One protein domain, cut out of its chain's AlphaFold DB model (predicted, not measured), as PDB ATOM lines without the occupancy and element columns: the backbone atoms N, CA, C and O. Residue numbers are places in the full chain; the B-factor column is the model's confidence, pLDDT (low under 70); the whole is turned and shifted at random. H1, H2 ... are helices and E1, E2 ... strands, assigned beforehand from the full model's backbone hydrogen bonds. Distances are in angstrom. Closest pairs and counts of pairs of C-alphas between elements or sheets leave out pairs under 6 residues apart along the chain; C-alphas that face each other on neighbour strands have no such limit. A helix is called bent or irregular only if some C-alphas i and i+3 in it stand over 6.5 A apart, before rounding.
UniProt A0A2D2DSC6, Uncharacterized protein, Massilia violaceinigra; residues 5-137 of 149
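Overview. This is residues 5 to 137 of the 149 residues of an uncharacterized protein of Massilia violaceinigra (UniProt A0A2D2DSC6). A twisted sheet of five strands has H2 packed along one face, H3 packs on residues 108 to 113 of H2, and H1 packs on H3 and stands beside the edge strand E1; the far part of the hairpin E4 and E5 runs out as a long arm, tipped by residues 75 to 80, which stand free. The 133 printed residues run H1, E1 to E5, H2, H3; the sheet, E1 - E2 - E3 - E4 - E5, is antiparallel, a meander with each strand beside the one before. The class is mixed; the whole is only just compact, close to loose, with a radius of gyration of the C-alphas of 17.0 A and spans of 56 by 34 by 27 A.

Along the chain. Find C-alpha 5 at (-7.454, -50.428, -40.169), where H1 begins; it runs to 19 and is irregular, with C-alphas 5 and 8 7.6 A apart. Next come E1, 22 to 30, bending by 68 degrees at 25; E2, 37 to 44; E3, 48 to 54; E4, 60 to 72, 35.9 A; and E5, 84 to 97, 38.2 A. H2, 100 to 113, precedes H3, 121 to 131, ending at (-16.421, -45.873, -38.642).

Arrangement. Look for N 23 and O 43 at 2.7 A in hairpin E1 and E2, N 40 and O 52 at 2.8 A in E2 and E3, N 51 and O 63 at 2.9 A in E3 and E4, and N 68 and O 88 at 2.8 A in E4 and E5. H2 is over E3, height 8.7 A, along the strands; their closest C-alphas, Val 54 and Ala 100, are 6.1 A apart. H3 touches H2 at a steep tilt of 42 degrees, opposite ways, through residues 108 to 113 of H2 alone; the closest C-alphas, Ser 112 and Leu 121, are 5.5 A apart, and the two form a helical hairpin. H1 touches H3 at Leu 13 and Gly 127, closest C-alphas 4.6 A apart. In H2 every O i to N i+4 pair is within hydrogen-bond range; H1 has 10 of 11, H3 6 of 7.

Size, cuts and confidence. The farthest C-alphas, Ala 34 and Arg 80, are 57.3 A apart. The printed part has no cut; the link E4 to E5 is long. Residues 5 to 6 are under pLDDT 70.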
ATOM      1  N   GLU A   5      -6.192 -49.677 -40.216       57.28
ATOM      2  CA  GLU A   5      -7.454 -50.428 -40.169       57.28
ATOM      3  C   GLU A   5      -8.697 -49.618 -40.584       57.28
ATOM      4  O   GLU A   5      -9.661 -50.192 -41.082       57.28
ATOM      5  N   ASN A   6      -8.667 -48.284 -40.481       67.88
ATOM      6  CA  ASN A   6      -9.834 -47.443 -40.782       67.88
ATOM      7  C   ASN A   6      -9.841 -46.835 -42.194       67.88
ATOM      8  O   ASN A   6     -10.802 -46.157 -42.559       67.88
ATOM      9  N   ALA A   7      -8.816 -47.068 -43.019       77.12
ATOM     10  CA  ALA A   7      -8.660 -46.363 -44.295       77.12
ATOM     11  C   ALA A   7      -9.806 -46.625 -45.295       77.12
ATOM     12  O   ALA A   7     -10.310 -45.689 -45.920       77.12
ATOM     13  N   ALA A   8     -10.253 -47.878 -45.433       85.19
ATOM     14  CA  ALA A   8     -11.318 -48.237 -46.373       85.19
ATOM     15  C   ALA A   8     -12.720 -47.762 -45.922       85.19
ATOM     16  O   ALA A   8     -13.405 -47.134 -46.737       85.19
ATOM     17  N   PRO A   9     -13.146 -47.968 -44.656       88.81
ATOM     18  CA  PRO A   9     -14.378 -47.377 -44.124       88.81
ATOM     19  C   PRO A   9     -14.428 -45.851 -44.255       88.81
ATOM     20  O   PRO A   9     -15.421 -45.293 -44.719       88.81
ATOM     21  N   VAL A  10     -13.322 -45.173 -43.933       89.69
ATOM     22  CA  VAL A  10     -13.196 -43.714 -44.060       89.69
ATOM     23  C   VAL A  10     -13.327 -43.266 -45.513       89.69
ATOM     24  O   VAL A  10     -14.068 -42.326 -45.795       89.69
ATOM     25  N   ALA A  11     -12.659 -43.942 -46.452       90.19
ATOM     26  CA  ALA A  11     -12.772 -43.626 -47.874       90.19
ATOM     27  C   ALA A  11     -14.202 -43.838 -48.393       90.19
ATOM     28  O   ALA A  11     -14.702 -43.037 -49.183       90.19
ATOM     29  N   MET A  12     -14.883 -44.893 -47.933       92.12
ATOM     30  CA  MET A  12     -16.275 -45.156 -48.297       92.12
ATOM     31  C   MET A  12     -17.209 -44.060 -47.780       92.12
ATOM     32  O   MET A  12     -17.981 -43.505 -48.562       92.12
ATOM     33  N   LEU A  13     -17.098 -43.695 -46.500       93.94
ATOM     34  CA  LEU A  13     -17.861 -42.588 -45.932       93.94
ATOM     35  C   LEU A  13     -17.563 -41.272 -46.666       93.94
ATOM     36  O   LEU A  13     -18.490 -40.538 -46.999       93.94
ATOM     37  N   GLY A  14     -16.293 -40.994 -46.967       93.81
ATOM     38  CA  GLY A  14     -15.885 -39.815 -47.730       93.81
ATOM     39  C   GLY A  14     -16.574 -39.731 -49.094       93.81
ATOM     40  O   GLY A  14     -17.074 -38.669 -49.454       93.81
ATOM     41  N   ARG A  15     -16.683 -40.853 -49.820       94.50
ATOM     42  CA  ARG A  15     -17.416 -40.918 -51.097       94.50
ATOM     43  C   ARG A  15     -18.913 -40.668 -50.930       94.50
ATOM     44  O   ARG A  15     -19.458 -39.852 -51.660       94.50
ATOM     45  N   ILE A  16     -19.559 -41.326 -49.966       96.06
ATOM     46  CA  ILE A  16     -20.993 -41.147 -49.657       96.06
ATOM     47  C   ILE A  16     -21.292 -39.673 -49.355       96.06
ATOM     48  O   ILE A  16     -22.202 -39.081 -49.934       96.06
ATOM     49  N   MET A  17     -20.491 -39.067 -48.476       96.19
ATOM     50  CA  MET A  17     -20.612 -37.659 -48.103       96.19
ATOM     51  C   MET A  17     -20.426 -36.756 -49.321       96.19
ATOM     52  O   MET A  17     -21.275 -35.899 -49.569       96.19
ATOM     53  N   HIS A  18     -19.377 -36.997 -50.114       96.06
ATOM     54  CA  HIS A  18     -19.078 -36.206 -51.305       96.06
ATOM     55  C   HIS A  18     -20.220 -36.243 -52.326       96.06
ATOM     56  O   HIS A  18     -20.649 -35.187 -52.789       96.06
ATOM     57  N   THR A  19     -20.768 -37.429 -52.610       95.88
ATOM     58  CA  THR A  19     -21.933 -37.593 -53.494       95.88
ATOM     59  C   THR A  19     -23.136 -36.801 -52.988       95.88
ATOM     60  O   THR A  19     -23.806 -36.148 -53.778       95.88
ATOM     61  N   ALA A  20     -23.377 -36.780 -51.674       96.81
ATOM     62  CA  ALA A  20     -24.462 -36.018 -51.053       96.81
ATOM     63  C   ALA A  20     -24.212 -34.492 -50.994       96.81
ATOM     64  O   ALA A  20     -25.073 -33.734 -50.532       96.81
ATOM     65  N   GLY A  21     -23.046 -34.022 -51.451       97.56
ATOM     66  CA  GLY A  21     -22.636 -32.617 -51.424       97.56
ATOM     67  C   GLY A  21     -21.996 -32.167 -50.109       97.56
ATOM     68  O   GLY A  21     -21.868 -30.962 -49.887       97.56
ATOM     69  N   TRP A  22     -21.617 -33.114 -49.250       97.75
ATOM     70  CA  TRP A  22     -20.929 -32.891 -47.983       97.75
ATOM     71  C   TRP A  22     -19.445 -33.265 -48.068       97.75
ATOM     72  O   TRP A  22     -19.035 -34.166 -48.792       97.75
ATOM     73  N   ALA A  23     -18.630 -32.622 -47.251       95.31
ATOM     74  CA  ALA A  23     -17.243 -32.960 -47.014       95.31
ATOM     75  C   ALA A  23     -17.003 -33.057 -45.507       95.31
ATOM     76  O   ALA A  23     -17.582 -32.317 -44.706       95.31
ATOM     77  N   ILE A  24     -16.152 -34.000 -45.122       94.31
ATOM     78  CA  ILE A  24     -15.706 -34.149 -43.743       94.31
ATOM     79  C   ILE A  24     -14.469 -33.277 -43.573       94.31
ATOM     80  O   ILE A  24     -13.437 -33.558 -44.176       94.31
ATOM     81  N   GLU A  25     -14.571 -32.231 -42.753       93.44
ATOM     82  CA  GLU A  25     -13.415 -31.392 -42.430       93.44
ATOM     83  C   GLU A  25     -12.602 -31.985 -41.278       93.44
ATOM     84  O   GLU A  25     -11.373 -31.914 -41.275       93.44
ATOM     85  N   TYR A  26     -13.283 -32.555 -40.286       93.44
ATOM     86  CA  TYR A  26     -12.644 -33.075 -39.086       93.44
ATOM     87  C   TYR A  26     -13.512 -34.134 -38.406       93.44
ATOM     88  O   TYR A  26     -14.729 -33.968 -38.304       93.44
ATOM     89  N   ILE A  27     -12.884 -35.195 -37.908       94.44
ATOM     90  CA  ILE A  27     -13.461 -36.168 -36.981       94.44
ATOM     91  C   ILE A  27     -12.398 -36.505 -35.939       94.44
ATOM     92  O   ILE A  27     -11.314 -36.956 -36.282       94.44
ATOM     93  N   ASP A  28     -12.728 -36.351 -34.670       92.81
ATOM     94  CA  ASP A  28     -12.035 -36.993 -33.557       92.81
ATOM     95  C   ASP A  28     -13.095 -37.658 -32.696       92.81
ATOM     96  O   ASP A  28     -13.967 -36.984 -32.151       92.81
ATOM     97  N   MET A  29     -13.112 -38.984 -32.666       91.62
ATOM     98  CA  MET A  29     -14.202 -39.734 -32.069       91.62
ATOM     99  C   MET A  29     -13.720 -41.050 -31.480       91.62
ATOM    100  O   MET A  29     -13.104 -41.864 -32.160       91.62
ATOM    101  N   ASP A  30     -14.116 -41.300 -30.237       90.50
ATOM    102  CA  ASP A  30     -14.026 -42.599 -29.589       90.50
ATOM    103  C   ASP A  30     -15.326 -42.864 -28.823       90.50
ATOM    104  O   ASP A  30     -15.639 -42.223 -27.817       90.50
ATOM    105  N   LEU A  31     -16.113 -43.810 -29.340       88.25
ATOM    106  CA  LEU A  31     -17.389 -44.229 -28.755       88.25
ATOM    107  C   LEU A  31     -17.281 -45.534 -27.964       88.25
ATOM    108  O   LEU A  31     -18.296 -46.024 -27.464       88.25
ATOM    109  N   THR A  32     -16.087 -46.124 -27.912       86.56
ATOM    110  CA  THR A  32     -15.844 -47.450 -27.327       86.56
ATOM    111  C   THR A  32     -15.596 -47.378 -25.824       86.56
ATOM    112  O   THR A  32     -15.794 -48.359 -25.110       86.56
ATOM    113  N   GLN A  33     -15.215 -46.201 -25.329       84.44
ATOM    114  CA  GLN A  33     -14.930 -45.964 -23.921       84.44
ATOM    115  C   GLN A  33     -16.201 -45.795 -23.080       84.44
ATOM    116  O   GLN A  33     -17.267 -45.428 -23.576       84.44
ATOM    117  N   ALA A  34     -16.053 -45.972 -21.763       84.19
ATOM    118  CA  ALA A  34     -17.108 -45.694 -20.785       84.19
ATOM    119  C   ALA A  34     -17.609 -44.235 -20.847       84.19
ATOM    120  O   ALA A  34     -18.776 -43.969 -20.564       84.19
ATOM    121  N   HIS A  35     -16.740 -43.308 -21.266       85.94
ATOM    122  CA  HIS A  35     -17.065 -41.905 -21.514       85.94
ATOM    123  C   HIS A  35     -16.821 -41.559 -22.991       85.94
ATOM    124  O   HIS A  35     -15.721 -41.124 -23.338       85.94
ATOM    125  N   PRO A  36     -17.824 -41.759 -23.867       90.12
ATOM    126  CA  PRO A  36     -17.703 -41.457 -25.286       90.12
ATOM    127  C   PRO A  36     -17.353 -39.992 -25.539       90.12
ATOM    128  O   PRO A  36     -17.949 -39.098 -24.937       90.12
ATOM    129  N   LYS A  37     -16.448 -39.749 -26.486       91.19
ATOM    130  CA  LYS A  37     -16.090 -38.409 -26.964       91.19
ATOM    131  C   LYS A  37     -16.205 -38.359 -28.476       91.19
ATOM    132  O   LYS A  37     -15.923 -39.336 -29.165       91.19
ATOM    133  N   ALA A  38     -16.643 -37.219 -28.987       93.69
ATOM    134  CA  ALA A  38     -16.730 -36.985 -30.417       93.69
ATOM    135  C   ALA A  38     -16.651 -35.488 -30.701       93.69
ATOM    136  O   ALA A  38     -17.320 -34.702 -30.041       93.69
ATOM    137  N   THR A  39     -15.879 -35.113 -31.707       96.38
ATOM    138  CA  THR A  39     -15.835 -33.788 -32.310       96.38
ATOM    139  C   THR A  39     -15.841 -33.998 -33.812       96.38
ATOM    140  O   THR A  39     -14.906 -34.559 -34.377       96.38
ATOM    141  N   ILE A  40     -16.919 -33.592 -34.467       96.69
ATOM    142  CA  ILE A  40     -17.140 -33.814 -35.892       96.69
ATOM    143  C   ILE A  40     -17.464 -32.474 -36.534       96.69
ATOM    144  O   ILE A  40     -18.376 -31.769 -36.100       96.69
ATOM    145  N   LYS A  41     -16.740 -32.148 -37.600       97.75
ATOM    146  CA  LYS A  41     -16.996 -30.988 -38.442       97.75
ATOM    147  C   LYS A  41     -17.204 -31.432 -39.878       97.75
ATOM    148  O   LYS A  41     -16.345 -32.081 -40.477       97.75
ATOM    149  N   VAL A  42     -18.346 -31.052 -40.432       97.44
ATOM    150  CA  VAL A  42     -18.739 -31.374 -41.806       97.44
ATOM    151  C   VAL A  42     -19.250 -30.116 -42.487       97.44
ATOM    152  O   VAL A  42     -19.969 -29.328 -41.874       97.44
ATOM    153  N   CYS A  43     -18.882 -29.918 -43.745       97.56
ATOM    154  CA  CYS A  43     -19.301 -28.774 -44.542       97.56
ATOM    155  C   CYS A  43     -19.995 -29.237 -45.820       97.56
ATOM    156  O   CYS A  43     -19.696 -30.292 -46.362       97.56
ATOM    157  N   ARG A  44     -20.967 -28.466 -46.280       97.19
ATOM    158  CA  ARG A  44     -21.689 -28.656 -47.530       97.19
ATOM    159  C   ARG A  44     -21.111 -27.703 -48.560       97.19
ATOM    160  O   ARG A  44     -20.678 -26.601 -48.216       97.19
ATOM    161  N   ASN A  45     -21.160 -28.089 -49.828       93.94
ATOM    162  CA  ASN A  45     -20.550 -27.316 -50.914       93.94
ATOM    163  C   ASN A  45     -21.118 -25.890 -51.070       93.94
ATOM    164  O   ASN A  45     -20.446 -25.021 -51.617       93.94
ATOM    165  N   ASP A  46     -22.322 -25.622 -50.561       94.94
ATOM    166  CA  ASP A  46     -22.970 -24.304 -50.577       94.94
ATOM    167  C   ASP A  46     -22.714 -23.458 -49.311       94.94
ATOM    168  O   ASP A  46     -23.356 -22.431 -49.088       94.94
ATOM    169  N   GLY A  47     -21.785 -23.890 -48.455       95.56
ATOM    170  CA  GLY A  47     -21.363 -23.159 -47.263       95.56
ATOM    171  C   GLY A  47     -22.106 -23.525 -45.981       95.56
ATOM    172  O   GLY A  47     -21.709 -23.060 -44.914       95.56
ATOM    173  N   ARG A  48     -23.136 -24.378 -46.013       97.88
ATOM    174  CA  ARG A  48     -23.704 -24.908 -44.762       97.88
ATOM    175  C   ARG A  48     -22.671 -25.774 -44.049       97.88
ATOM    176  O   ARG A  48     -22.056 -26.615 -44.684       97.88
ATOM    177  N   TRP A  49     -22.494 -25.634 -42.742       97.88
ATOM    178  CA  TRP A  49     -21.627 -26.549 -41.997       97.88
ATOM    179  C   TRP A  49     -22.183 -26.867 -40.617       97.88
ATOM    180  O   TRP A  49     -23.014 -26.134 -40.073       97.88
ATOM    181  N   LEU A  50     -21.772 -28.016 -40.092       98.38
ATOM    182  CA  LEU A  50     -22.181 -28.509 -38.789       98.38
ATOM    183  C   LEU A  50     -20.967 -28.765 -37.915       98.38
ATOM    184  O   LEU A  50     -19.918 -29.204 -38.394       98.38
ATOM    185  N   PHE A  51     -21.172 -28.547 -36.623       98.19
ATOM    186  CA  PHE A  51     -20.235 -28.901 -35.574       98.19
ATOM    187  C   PHE A  51     -20.955 -29.756 -34.540       98.19
ATOM    188  O   PHE A  51     -21.847 -29.278 -33.842       98.19
ATOM    189  N   ALA A  52     -20.618 -31.038 -34.487       97.94
ATOM    190  CA  ALA A  52     -21.199 -31.981 -33.545       97.94
ATOM    191  C   ALA A  52     -20.153 -32.347 -32.493       97.94
ATOM    192  O   ALA A  52     -19.051 -32.771 -32.839       97.94
ATOM    193  N   THR A  53     -20.490 -32.166 -31.220       97.69
ATOM    194  CA  THR A  53     -19.549 -32.336 -30.110       97.69
ATOM    195  C   THR A  53     -20.157 -33.117 -28.958       97.69
ATOM    196  O   THR A  53     -21.342 -32.983 -28.653       97.69
ATOM    197  N   VAL A  54     -19.319 -33.914 -28.299       96.06
ATOM    198  CA  VAL A  54     -19.582 -34.578 -27.022       96.06
ATOM    199  C   VAL A  54     -18.449 -34.206 -26.080       96.06
ATOM    200  O   VAL A  54     -17.292 -34.548 -26.338       96.06
ATOM    201  N   ASP A  55     -18.771 -33.482 -25.013       87.50
ATOM    202  CA  ASP A  55     -17.773 -33.060 -24.035       87.50
ATOM    203  C   ASP A  55     -17.433 -34.165 -23.018       87.50
ATOM    204  O   ASP A  55     -18.032 -35.240 -22.992       87.50
ATOM    205  N   ALA A  56     -16.459 -33.896 -22.145       84.56
ATOM    206  CA  ALA A  56     -16.035 -34.847 -21.118       84.56
ATOM    207  C   ALA A  56     -17.125 -35.174 -20.077       84.56
ATOM    208  O   ALA A  56     -17.022 -36.194 -19.402       84.56
ATOM    209  N   ALA A  57     -18.164 -34.341 -19.955       87.25
ATOM    210  CA  ALA A  57     -19.322 -34.589 -19.098       87.25
ATOM    211  C   ALA A  57     -20.423 -35.395 -19.818       87.25
ATOM    212  O   ALA A  57     -21.478 -35.648 -19.239       87.25
ATOM    213  N   GLY A  58     -20.200 -35.794 -21.076       86.56
ATOM    214  CA  GLY A  58     -21.159 -36.535 -21.893       86.56
ATOM    215  C   GLY A  58     -22.267 -35.668 -22.492       86.56
ATOM    216  O   GLY A  58     -23.196 -36.203 -23.103       86.56
ATOM    217  N   ARG A  59     -22.188 -34.336 -22.354       92.81
ATOM    218  CA  ARG A  59     -23.148 -33.425 -22.984       92.81
ATOM    219  C   ARG A  59     -22.873 -33.412 -24.475       92.81
ATOM    220  O   ARG A  59     -21.758 -33.116 -24.901       92.81
ATOM    221  N   ALA A  60     -23.898 -33.730 -25.253       97.06
ATOM    222  CA  ALA A  60     -23.801 -33.818 -26.697       97.06
ATOM    223  C   ALA A  60     -24.624 -32.714 -27.364       97.06
ATOM    224  O   ALA A  60     -25.734 -32.404 -26.922       97.06
ATOM    225  N   SER A  61     -24.106 -32.126 -28.439       97.81
ATOM    226  CA  SER A  61     -24.830 -31.104 -29.191       97.81
ATOM    227  C   SER A  61     -24.446 -31.073 -30.661       97.81
ATOM    228  O   SER A  61     -23.360 -31.507 -31.040       97.81
ATOM    229  N   ILE A  62     -25.353 -30.547 -31.480       98.44
ATOM    230  CA  ILE A  62     -25.104 -30.237 -32.886       98.44
ATOM    231  C   ILE A  62     -25.377 -28.758 -33.106       98.44
ATOM    232  O   ILE A  62     -26.499 -28.280 -32.914       98.44
ATOM    233  N   GLU A  63     -24.358 -28.043 -33.545       98.56
ATOM    234  CA  GLU A  63     -24.436 -26.663 -33.990       98.56
ATOM    235  C   GLU A  63     -24.469 -26.610 -35.510       98.56
ATOM    236  O   GLU A  63     -23.851 -27.428 -36.195       98.56
ATOM    237  N   ARG A  64     -25.225 -25.653 -36.041       98.44
ATOM    238  CA  ARG A  64     -25.416 -25.459 -37.477       98.44
ATOM    239  C   ARG A  64     -25.056 -24.031 -37.831       98.44
ATOM    240  O   ARG A  64     -25.448 -23.105 -37.123       98.44
ATOM    241  N   PHE A  65     -24.381 -23.869 -38.955       98.44
ATOM    242  CA  PHE A  65     -23.910 -22.581 -39.433       98.44
ATOM    243  C   PHE A  65     -24.123 -22.452 -40.943       98.44
ATOM    244  O   PHE A  65     -24.165 -23.449 -41.672       98.44
ATOM    245  N   GLN A  66     -24.234 -21.216 -41.416       97.88
ATOM    246  CA  GLN A  66     -24.139 -20.866 -42.827       97.88
ATOM    247  C   GLN A  66     -22.905 -19.999 -43.037       97.88
ATOM    248  O   GLN A  66     -22.860 -18.862 -42.574       97.88
ATOM    249  N   ARG A  67     -21.948 -20.508 -43.806       96.31
ATOM    250  CA  ARG A  67     -20.804 -19.736 -44.269       96.31
ATOM    251  C   ARG A  67     -21.194 -18.876 -45.460       96.31
ATOM    252  O   ARG A  67     -21.745 -19.377 -46.444       96.31
ATOM    253  N   LYS A  68     -20.854 -17.595 -45.399       93.81
ATOM    254  CA  LYS A  68     -20.863 -16.668 -46.528       93.81
ATOM    255  C   LYS A  68     -19.432 -16.295 -46.876       93.81
ATOM    256  O   LYS A  68     -18.609 -16.042 -46.001       93.81
ATOM    257  N   ARG A  69     -19.141 -16.279 -48.174       90.31
ATOM    258  CA  ARG A  69     -17.874 -15.801 -48.727       90.31
ATOM    259  C   ARG A  69     -18.173 -14.624 -49.633       90.31
ATOM    260  O   ARG A  69     -19.031 -14.734 -50.505       90.31
ATOM    261  N   PHE A  70     -17.487 -13.515 -49.419       87.50
ATOM    262  CA  PHE A  70     -17.655 -12.311 -50.223       87.50
ATOM    263  C   PHE A  70     -16.346 -11.530 -50.275       87.50
ATOM    264  O   PHE A  70     -15.452 -11.734 -49.458       87.50
ATOM    265  N   LEU A  71     -16.219 -10.654 -51.265       89.62
ATOM    266  CA  LEU A  71     -15.082  -9.755 -51.381       89.62
ATOM    267  C   LEU A  71     -15.449  -8.442 -50.684       89.62
ATOM    268  O   LEU A  71     -16.417  -7.789 -51.070       89.62
ATOM    269  N   GLY A  72     -14.716  -8.076 -49.637       87.12
ATOM    270  CA  GLY A  72     -15.079  -6.941 -48.791       87.12
ATOM    271  C   GLY A  72     -13.899  -6.380 -48.011       87.12
ATOM    272  O   GLY A  72     -12.763  -6.822 -48.166       87.12
ATOM    273  N   MET A  73     -14.174  -5.388 -47.173       83.00
ATOM    274  CA  MET A  73     -13.238  -4.922 -46.149       83.00
ATOM    275  C   MET A  73     -13.700  -5.451 -44.793       83.00
ATOM    276  O   MET A  73     -14.895  -5.678 -44.608       83.00
ATOM    277  N   SER A  74     -12.777  -5.629 -43.843       75.06
ATOM    278  CA  SER A  74     -13.183  -5.901 -42.462       75.06
ATOM    279  C   SER A  74     -14.007  -4.725 -41.932       75.06
ATOM    280  O   SER A  74     -13.714  -3.571 -42.254       75.06
ATOM    281  N   GLU A  75     -14.995  -4.996 -41.078       73.38
ATOM    282  CA  GLU A  75     -15.843  -3.950 -40.477       73.38
ATOM    283  C   GLU A  75     -15.036  -2.905 -39.684       73.38
ATOM    284  O   GLU A  75     -15.445  -1.754 -39.542       73.38
ATOM    285  N   SER A  76     -13.849  -3.288 -39.205       79.12
ATOM    286  CA  SER A  76     -12.910  -2.421 -38.490       79.12
ATOM    287  C   SER A  76     -12.078  -1.499 -39.393       79.12
ATOM    288  O   SER A  76     -11.444  -0.566 -38.893       79.12
ATOM    289  N   THR A  77     -12.052  -1.724 -40.710       77.56
ATOM    290  CA  THR A  77     -11.213  -0.961 -41.643       77.56
ATOM    291  C   THR A  77     -11.966   0.248 -42.200       77.56
ATOM    292  O   THR A  77     -13.051   0.121 -42.757       77.56
ATOM    293  N   LYS A  78     -11.358   1.440 -42.108       76.50
ATOM    294  CA  LYS A  78     -11.866   2.689 -42.704       76.50
ATOM    295  C   LYS A  78     -10.949   3.180 -43.832       76.50
ATOM    296  O   LYS A  78      -9.736   2.979 -43.788       76.50
ATOM    297  N   GLY A  79     -11.524   3.889 -44.804       80.25
ATOM    298  CA  GLY A  79     -10.800   4.499 -45.927       80.25
ATOM    299  C   GLY A  79     -10.674   3.593 -47.158       80.25
ATOM    300  O   GLY A  79     -11.236   2.504 -47.214       80.25
ATOM    301  N   ARG A  80      -9.953   4.064 -48.184       76.19
ATOM    302  CA  ARG A  80      -9.796   3.346 -49.459       76.19
ATOM    303  C   ARG A  80      -8.709   2.278 -49.331       76.19
ATOM    304  O   ARG A  80      -7.523   2.594 -49.398       76.19
ATOM    305  N   ARG A  81      -9.113   1.022 -49.147       78.50
ATOM    306  CA  ARG A  81      -8.221  -0.148 -49.098       78.50
ATOM    307  C   ARG A  81      -8.648  -1.198 -50.131       78.50
ATOM    308  O   ARG A  81      -9.813  -1.206 -50.531       78.50
ATOM    309  N   PRO A  82      -7.724  -2.066 -50.585       80.88
ATOM    310  CA  PRO A  82      -8.078  -3.209 -51.416       80.88
ATOM    311  C   PRO A  82      -9.068  -4.114 -50.685       80.88
ATOM    312  O   PRO A  82      -8.944  -4.328 -49.478       80.88
ATOM    313  N   LEU A  83     -10.031  -4.659 -51.425       86.81
ATOM    314  CA  LEU A  83     -10.927  -5.669 -50.882       86.81
ATOM    315  C   LEU A  83     -10.173  -6.993 -50.717       86.81
ATOM    316  O   LEU A  83      -9.335  -7.342 -51.550       86.81
ATOM    317  N   SER A  84     -10.502  -7.744 -49.672       87.00
ATOM    318  CA  SER A  84      -9.967  -9.080 -49.419       87.00
ATOM    319  C   SER A  84     -11.097 -10.099 -49.236       87.00
ATOM    320  O   SER A  84     -12.227  -9.715 -48.912       87.00
ATOM    321  N   PRO A  85     -10.838 -11.399 -49.483       89.44
ATOM    322  CA  PRO A  85     -11.814 -12.443 -49.210       89.44
ATOM    323  C   PRO A  85     -12.227 -12.423 -47.738       89.44
ATOM    324  O   PRO A  85     -11.385 -12.541 -46.850       89.44
ATOM    325  N   GLN A  86     -13.524 -12.282 -47.496       89.31
ATOM    326  CA  GLN A  86     -14.138 -12.353 -46.179       89.31
ATOM    327  C   GLN A  86     -14.854 -13.691 -46.018       89.31
ATOM    328  O   GLN A  86     -15.415 -14.237 -46.977       89.31
ATOM    329  N   VAL A  87     -14.841 -14.202 -44.791       90.75
ATOM    330  CA  VAL A  87     -15.594 -15.386 -44.379       90.75
ATOM    331  C   VAL A  87     -16.432 -14.995 -43.175       90.75
ATOM    332  O   VAL A  87     -15.889 -14.546 -42.173       90.75
ATOM    333  N   ASP A  88     -17.740 -15.178 -43.291       91.62
ATOM    334  CA  ASP A  88     -18.694 -14.941 -42.213       91.62
ATOM    335  C   ASP A  88     -19.476 -16.229 -41.940       91.62
ATOM    336  O   ASP A  88     -20.056 -16.810 -42.861       91.62
ATOM    337  N   ASP A  89     -19.452 -16.698 -40.695       95.69
ATOM    338  CA  ASP A  89     -20.128 -17.916 -40.255       95.69
ATOM    339  C   ASP A  89     -21.348 -17.545 -39.406       95.69
ATOM    340  O   ASP A  89     -21.257 -17.267 -38.211       95.69
ATOM    341  N   ILE A  90     -22.525 -17.586 -40.028       96.94
ATOM    342  CA  ILE A  90     -23.787 -17.230 -39.383       96.94
ATOM    343  C   ILE A  90     -24.316 -18.440 -38.618       96.94
ATOM    344  O   ILE A  90     -24.633 -19.468 -39.219       96.94
ATOM    345  N   PHE A  91     -24.464 -18.315 -37.301       97.56
ATOM    346  CA  PHE A  91     -25.059 -19.355 -36.464       97.56
ATOM    347  C   PHE A  91     -26.556 -19.522 -36.755       97.56
ATOM    348  O   PHE A  91     -27.331 -18.570 -36.689       97.56
ATOM    349  N   LEU A  92     -26.968 -20.752 -37.059       97.62
ATOM    350  CA  LEU A  92     -28.354 -21.105 -37.388       97.62
ATOM    351  C   LEU A  92     -29.087 -21.783 -36.226       97.62
ATOM    352  O   LEU A  92     -30.303 -21.953 -36.279       97.62
ATOM    353  N   GLY A  93     -28.359 -22.212 -35.196       97.50
ATOM    354  CA  GLY A  93     -28.940 -22.817 -34.005       97.50
ATOM    355  C   GLY A  93     -28.198 -24.055 -33.519       97.50
ATOM    356  O   GLY A  93     -27.451 -24.714 -34.248       97.50
ATOM    357  N   ARG A  94     -28.494 -24.426 -32.273       97.69
ATOM    358  CA  ARG A  94     -27.939 -25.590 -31.576       97.69
ATOM    359  C   ARG A  94     -29.062 -26.535 -31.166       97.69
ATOM    360  O   ARG A  94     -30.103 -26.085 -30.699       97.69
ATOM    361  N   SER A  95     -28.836 -27.827 -31.346       97.12
ATOM    362  CA  SER A  95     -29.716 -28.881 -30.848       97.12
ATOM    363  C   SER A  95     -28.973 -29.667 -29.769       97.12
ATOM    364  O   SER A  95     -27.930 -30.249 -30.080       97.12
ATOM    365  N   PRO A  96     -29.450 -29.689 -28.512       97.00
ATOM    366  CA  PRO A  96     -28.911 -30.599 -27.512       97.00
ATOM    367  C   PRO A  96     -29.288 -32.041 -27.866       97.00
ATOM    368  O   PRO A  96     -30.338 -32.305 -28.453       97.00
ATOM    369  N   CYS A  97     -28.433 -32.987 -27.502       96.38
ATOM    370  CA  CYS A  97     -28.651 -34.409 -27.718       96.38
ATOM    371  C   CYS A  97     -28.464 -35.164 -26.401       96.38
ATOM    372  O   CYS A  97     -27.602 -34.824 -25.596       96.38
ATOM    373  N   ALA A  98     -29.229 -36.241 -26.213       92.81
ATOM    374  CA  ALA A  98     -29.182 -37.058 -24.997       92.81
ATOM    375  C   ALA A  98     -27.838 -37.794 -24.772       92.81
ATOM    376  O   ALA A  98     -27.651 -38.430 -23.742       92.81
ATOM    377  N   GLY A  99     -26.922 -37.758 -25.746       92.69
ATOM    378  CA  GLY A  99     -25.595 -38.368 -25.677       92.69
ATOM    379  C   GLY A  99     -25.011 -38.640 -27.066       92.69
ATOM    380  O   GLY A  99     -25.661 -38.385 -28.083       92.69
ATOM    381  N   ALA A 100     -23.804 -39.213 -27.116       92.44
ATOM    382  CA  ALA A 100     -23.035 -39.404 -28.353       92.44
ATOM    383  C   ALA A 100     -23.788 -40.179 -29.450       92.44
ATOM    384  O   ALA A 100     -23.843 -39.753 -30.602       92.44
ATOM    385  N   ARG A 101     -24.441 -41.298 -29.102       91.44
ATOM    386  CA  ARG A 101     -25.208 -42.093 -30.080       91.44
ATOM    387  C   ARG A 101     -26.455 -41.369 -30.583       91.44
ATOM    388  O   ARG A 101     -26.819 -41.530 -31.743       91.44
ATOM    389  N   ALA A 102     -27.122 -40.594 -29.726       93.94
ATOM    390  CA  ALA A 102     -28.260 -39.778 -30.143       93.94
ATOM    391  C   ALA A 102     -27.803 -38.666 -31.092       93.94
ATOM    392  O   ALA A 102     -28.385 -38.513 -32.160       93.94
ATOM    393  N   MET A 103     -26.706 -37.988 -30.755       96.44
ATOM    394  CA  MET A 103     -26.078 -36.977 -31.603       96.44
ATOM    395  C   MET A 103     -25.711 -37.533 -32.979       96.44
ATOM    396  O   MET A 103     -26.039 -36.923 -33.986       96.44
ATOM    397  N   LEU A 104     -25.099 -38.715 -33.058       94.62
ATOM    398  CA  LEU A 104     -24.753 -39.319 -34.348       94.62
ATOM    399  C   LEU A 104     -25.978 -39.688 -35.183       94.62
ATOM    400  O   LEU A 104     -25.953 -39.506 -36.399       94.62
ATOM    401  N   ARG A 105     -27.065 -40.161 -34.562       95.00
ATOM    402  CA  ARG A 105     -28.328 -40.408 -35.275       95.00
ATOM    403  C   ARG A 105     -28.915 -39.118 -35.842       95.00
ATOM    404  O   ARG A 105     -29.274 -39.099 -37.016       95.00
ATOM    405  N   GLU A 106     -28.971 -38.063 -35.032       96.94
ATOM    406  CA  GLU A 106     -29.463 -36.747 -35.453       96.94
ATOM    407  C   GLU A 106     -28.583 -36.136 -36.551       96.94
ATOM    408  O   GLU A 106     -29.098 -35.665 -37.560       96.94
ATOM    409  N   LEU A 107     -27.256 -36.225 -36.413       97.19
ATOM    410  CA  LEU A 107     -26.299 -35.783 -37.427       97.19
ATOM    411  C   LEU A 107     -26.529 -36.524 -38.748       97.19
ATOM    412  O   LEU A 107     -26.712 -35.898 -39.786       97.19
ATOM    413  N   THR A 108     -26.573 -37.857 -38.706       96.81
ATOM    414  CA  THR A 108     -26.760 -38.708 -39.892       96.81
ATOM    415  C   THR A 108     -28.074 -38.388 -40.605       96.81
ATOM    416  O   THR A 108     -28.105 -38.277 -41.831       96.81
ATOM    417  N   ARG A 109     -29.154 -38.201 -39.835       97.56
ATOM    418  CA  ARG A 109     -30.457 -37.786 -40.358       97.56
ATOM    419  C   ARG A 109     -30.375 -36.417 -41.022       97.56
ATOM    420  O   ARG A 109     -30.772 -36.285 -42.173       97.56
ATOM    421  N   TYR A 110     -29.803 -35.430 -40.334       97.69
ATOM    422  CA  TYR A 110     -29.679 -34.074 -40.858       97.69
ATOM    423  C   TYR A 110     -28.910 -34.038 -42.181       97.69
ATOM    424  O   TYR A 110     -29.331 -33.352 -43.109       97.69
ATOM    425  N   LEU A 111     -27.802 -34.779 -42.280       97.50
ATOM    426  CA  LEU A 111     -26.973 -34.841 -43.486       97.50
ATOM    427  C   LEU A 111     -27.731 -35.405 -44.692       97.50
ATOM    428  O   LEU A 111     -27.589 -34.880 -45.794       97.50
ATOM    429  N   SER A 112     -28.549 -36.439 -44.479       97.69
ATOM    430  CA  SER A 112     -29.406 -37.018 -45.520       97.69
ATOM    431  C   SER A 112     -30.529 -36.050 -45.917       97.69
ATOM    432  O   SER A 112     -30.640 -35.708 -47.095       97.69
ATOM    433  N   ASP A 113     -31.268 -35.520 -44.934       97.62
ATOM    434  CA  ASP A 113     -32.403 -34.602 -45.134       97.62
ATOM    435  C   ASP A 113     -31.980 -33.261 -45.776       97.62
ATOM    436  O   ASP A 113     -32.784 -32.594 -46.422       97.62
ATOM    437  N   ASN A 114     -30.716 -32.853 -45.605       97.19
ATOM    438  CA  ASN A 114     -30.155 -31.597 -46.120       97.19
ATOM    439  C   ASN A 114     -29.032 -31.835 -47.142       97.19
ATOM    440  O   ASN A 114     -28.093 -31.041 -47.237       97.19
ATOM    441  N   SER A 115     -29.094 -32.924 -47.897       97.38
ATOM    442  CA  SER A 115     -28.161 -33.188 -48.995       97.38
ATOM    443  C   SER A 115     -28.431 -32.281 -50.208       97.38
ATOM    444  O   SER A 115     -29.544 -31.792 -50.396       97.38
ATOM    445  N   LEU A 116     -27.398 -31.998 -51.011       97.31
ATOM    446  CA  LEU A 116     -27.564 -31.286 -52.292       97.31
ATOM    447  C   LEU A 116     -27.990 -32.237 -53.412       97.31
ATOM    448  O   LEU A 116     -28.742 -31.850 -54.301       97.31
ATOM    449  N   ALA A 117     -27.512 -33.478 -53.348       96.00
ATOM    450  CA  ALA A 117     -27.981 -34.578 -54.174       96.00
ATOM    451  C   ALA A 117     -28.652 -35.613 -53.259       96.00
ATOM    452  O   ALA A 117     -28.041 -35.984 -52.252       96.00
ATOM    453  N   PRO A 118     -29.875 -36.077 -53.579       94.81
ATOM    454  CA  PRO A 118     -30.607 -36.999 -52.720       94.81
ATOM    455  C   PRO A 118     -29.792 -38.248 -52.387       94.81
ATOM    456  O   PRO A 118     -29.293 -38.928 -53.282       94.81
ATOM    457  N   ILE A 119     -29.711 -38.572 -51.096       95.75
ATOM    458  CA  ILE A 119     -29.095 -39.805 -50.611       95.75
ATOM    459  C   ILE A 119     -30.010 -40.493 -49.593       95.75
ATOM    460  O   ILE A 119     -30.475 -39.835 -48.652       95.75
ATOM    461  N   PRO A 120     -30.284 -41.804 -49.732       96.31
ATOM    462  CA  PRO A 120     -31.086 -42.527 -48.757       96.31
ATOM    463  C   PRO A 120     -30.444 -42.504 -47.369       96.31
ATOM    464  O   PRO A 120     -29.249 -42.766 -47.208       96.31
ATOM    465  N   LEU A 121     -31.260 -42.301 -46.333       96.25
ATOM    466  CA  LEU A 121     -30.795 -42.335 -44.945       96.25
ATOM    467  C   LEU A 121     -30.080 -43.653 -44.602       96.25
ATOM    468  O   LEU A 121     -29.128 -43.654 -43.827       96.25
ATOM    469  N   ALA A 122     -30.527 -44.777 -45.169       96.12
ATOM    470  CA  ALA A 122     -29.909 -46.084 -44.952       96.12
ATOM    471  C   ALA A 122     -28.447 -46.133 -45.428       96.12
ATOM    472  O   ALA A 122     -27.600 -46.689 -44.734       96.12
ATOM    473  N   GLU A 123     -28.143 -45.505 -46.564       95.62
ATOM    474  CA  GLU A 123     -26.792 -45.449 -47.123       95.62
ATOM    475  C   GLU A 123     -25.885 -44.547 -46.282       95.62
ATOM    476  O   GLU A 123     -24.800 -44.959 -45.872       95.62
ATOM    477  N   MET A 124     -26.378 -43.359 -45.913       95.69
ATOM    478  CA  MET A 124     -25.671 -42.461 -44.996       95.69
ATOM    479  C   MET A 124     -25.382 -43.166 -43.655       95.69
ATOM    480  O   MET A 124     -24.257 -43.135 -43.157       95.69
ATOM    481  N   ARG A 125     -26.368 -43.887 -43.097       95.00
ATOM    482  CA  ARG A 125     -26.201 -44.700 -41.879       95.00
ATOM    483  C   ARG A 125     -25.151 -45.790 -42.044       95.00
ATOM    484  O   ARG A 125     -24.374 -45.987 -41.114       95.00
ATOM    485  N   ALA A 126     -25.125 -46.492 -43.175       92.44
ATOM    486  CA  ALA A 126     -24.142 -47.540 -43.438       92.44
ATOM    487  C   ALA A 126     -22.714 -46.970 -43.481       92.44
ATOM    488  O   ALA A 126     -21.813 -47.531 -42.854       92.44
ATOM    489  N   GLY A 127     -22.528 -45.814 -44.131       92.06
ATOM    490  CA  GLY A 127     -21.253 -45.098 -44.149       92.06
ATOM    491  C   GLY A 127     -20.762 -44.769 -42.740       92.06
ATOM    492  O   GLY A 127     -19.663 -45.167 -42.355       92.06
ATOM    493  N   TRP A 128     -21.596 -44.110 -41.933       91.56
ATOM    494  CA  TRP A 128     -21.231 -43.739 -40.564       91.56
ATOM    495  C   TRP A 128     -21.054 -44.944 -39.633       91.56
ATOM    496  O   TRP A 128     -20.138 -44.945 -38.817       91.56
ATOM    497  N   ALA A 129     -21.878 -45.989 -39.750       90.31
ATOM    498  CA  ALA A 129     -21.766 -47.184 -38.913       90.31
ATOM    499  C   ALA A 129     -20.392 -47.856 -39.045       90.31
ATOM    500  O   ALA A 129     -19.835 -48.307 -38.045       90.31
ATOM    501  N   SER A 130     -19.828 -47.865 -40.257       84.00
ATOM    502  CA  SER A 130     -18.536 -48.500 -40.536       84.00
ATOM    503  C   SER A 130     -17.354 -47.866 -39.791       84.00
ATOM    504  O   SER A 130     -16.358 -48.543 -39.558       84.00
ATOM    505  N   ILE A 131     -17.476 -46.604 -39.360       87.56
ATOM    506  CA  ILE A 131     -16.421 -45.873 -38.642       87.56
ATOM    507  C   ILE A 131     -16.694 -45.693 -37.140       87.56
ATOM    508  O   ILE A 131     -15.873 -45.117 -36.436       87.56
ATOM    509  N   MET A 132     -17.840 -46.156 -36.629       86.62
ATOM    510  CA  MET A 132     -18.197 -46.039 -35.203       86.62
ATOM    511  C   MET A 132     -17.635 -47.168 -34.329       86.62
ATOM    512  O   MET A 132     -17.735 -47.092 -33.106       86.62
ATOM    513  N   ALA A 133     -17.106 -48.234 -34.935       83.88
ATOM    514  CA  ALA A 133     -16.679 -49.441 -34.226       83.88
ATOM    515  C   ALA A 133     -15.297 -49.321 -33.560       83.88
ATOM    516  O   ALA A 133     -14.953 -50.154 -32.725       83.88
ATOM    517  N   ALA A 134     -14.519 -48.299 -33.914       85.06
ATOM    518  CA  ALA A 134     -13.169 -48.075 -33.414       85.06
ATOM    519  C   ALA A 134     -12.907 -46.571 -33.226       85.06
ATOM    520  O   ALA A 134     -13.597 -45.753 -33.845       85.06
ATOM    521  N   PRO A 135     -11.910 -46.190 -32.410       86.81
ATOM    522  CA  PRO A 135     -11.451 -44.812 -32.340       86.81
ATOM    523  C   PRO A 135     -11.020 -44.302 -33.722       86.81
ATOM    524  O   PRO A 135     -10.322 -44.997 -34.469       86.81
ATOM    525  N   LEU A 136     -11.414 -43.077 -34.057       89.06
ATOM    526  CA  LEU A 136     -11.119 -42.444 -35.333       89.06
ATOM    527  C   LEU A 136     -10.618 -41.018 -35.125       89.06
ATOM    528  O   LEU A 136     -11.310 -40.187 -34.544       89.06
ATOM    529  N   LEU A 137      -9.459 -40.731 -35.717       89.12
ATOM    530  CA  LEU A 137      -8.951 -39.382 -35.911       89.12
ATOM    531  C   LEU A 137      -8.780 -39.127 -37.409       89.12
ATOM    532  O   LEU A 137      -8.025 -39.820 -38.088       89.12
TER     533      LEU A 137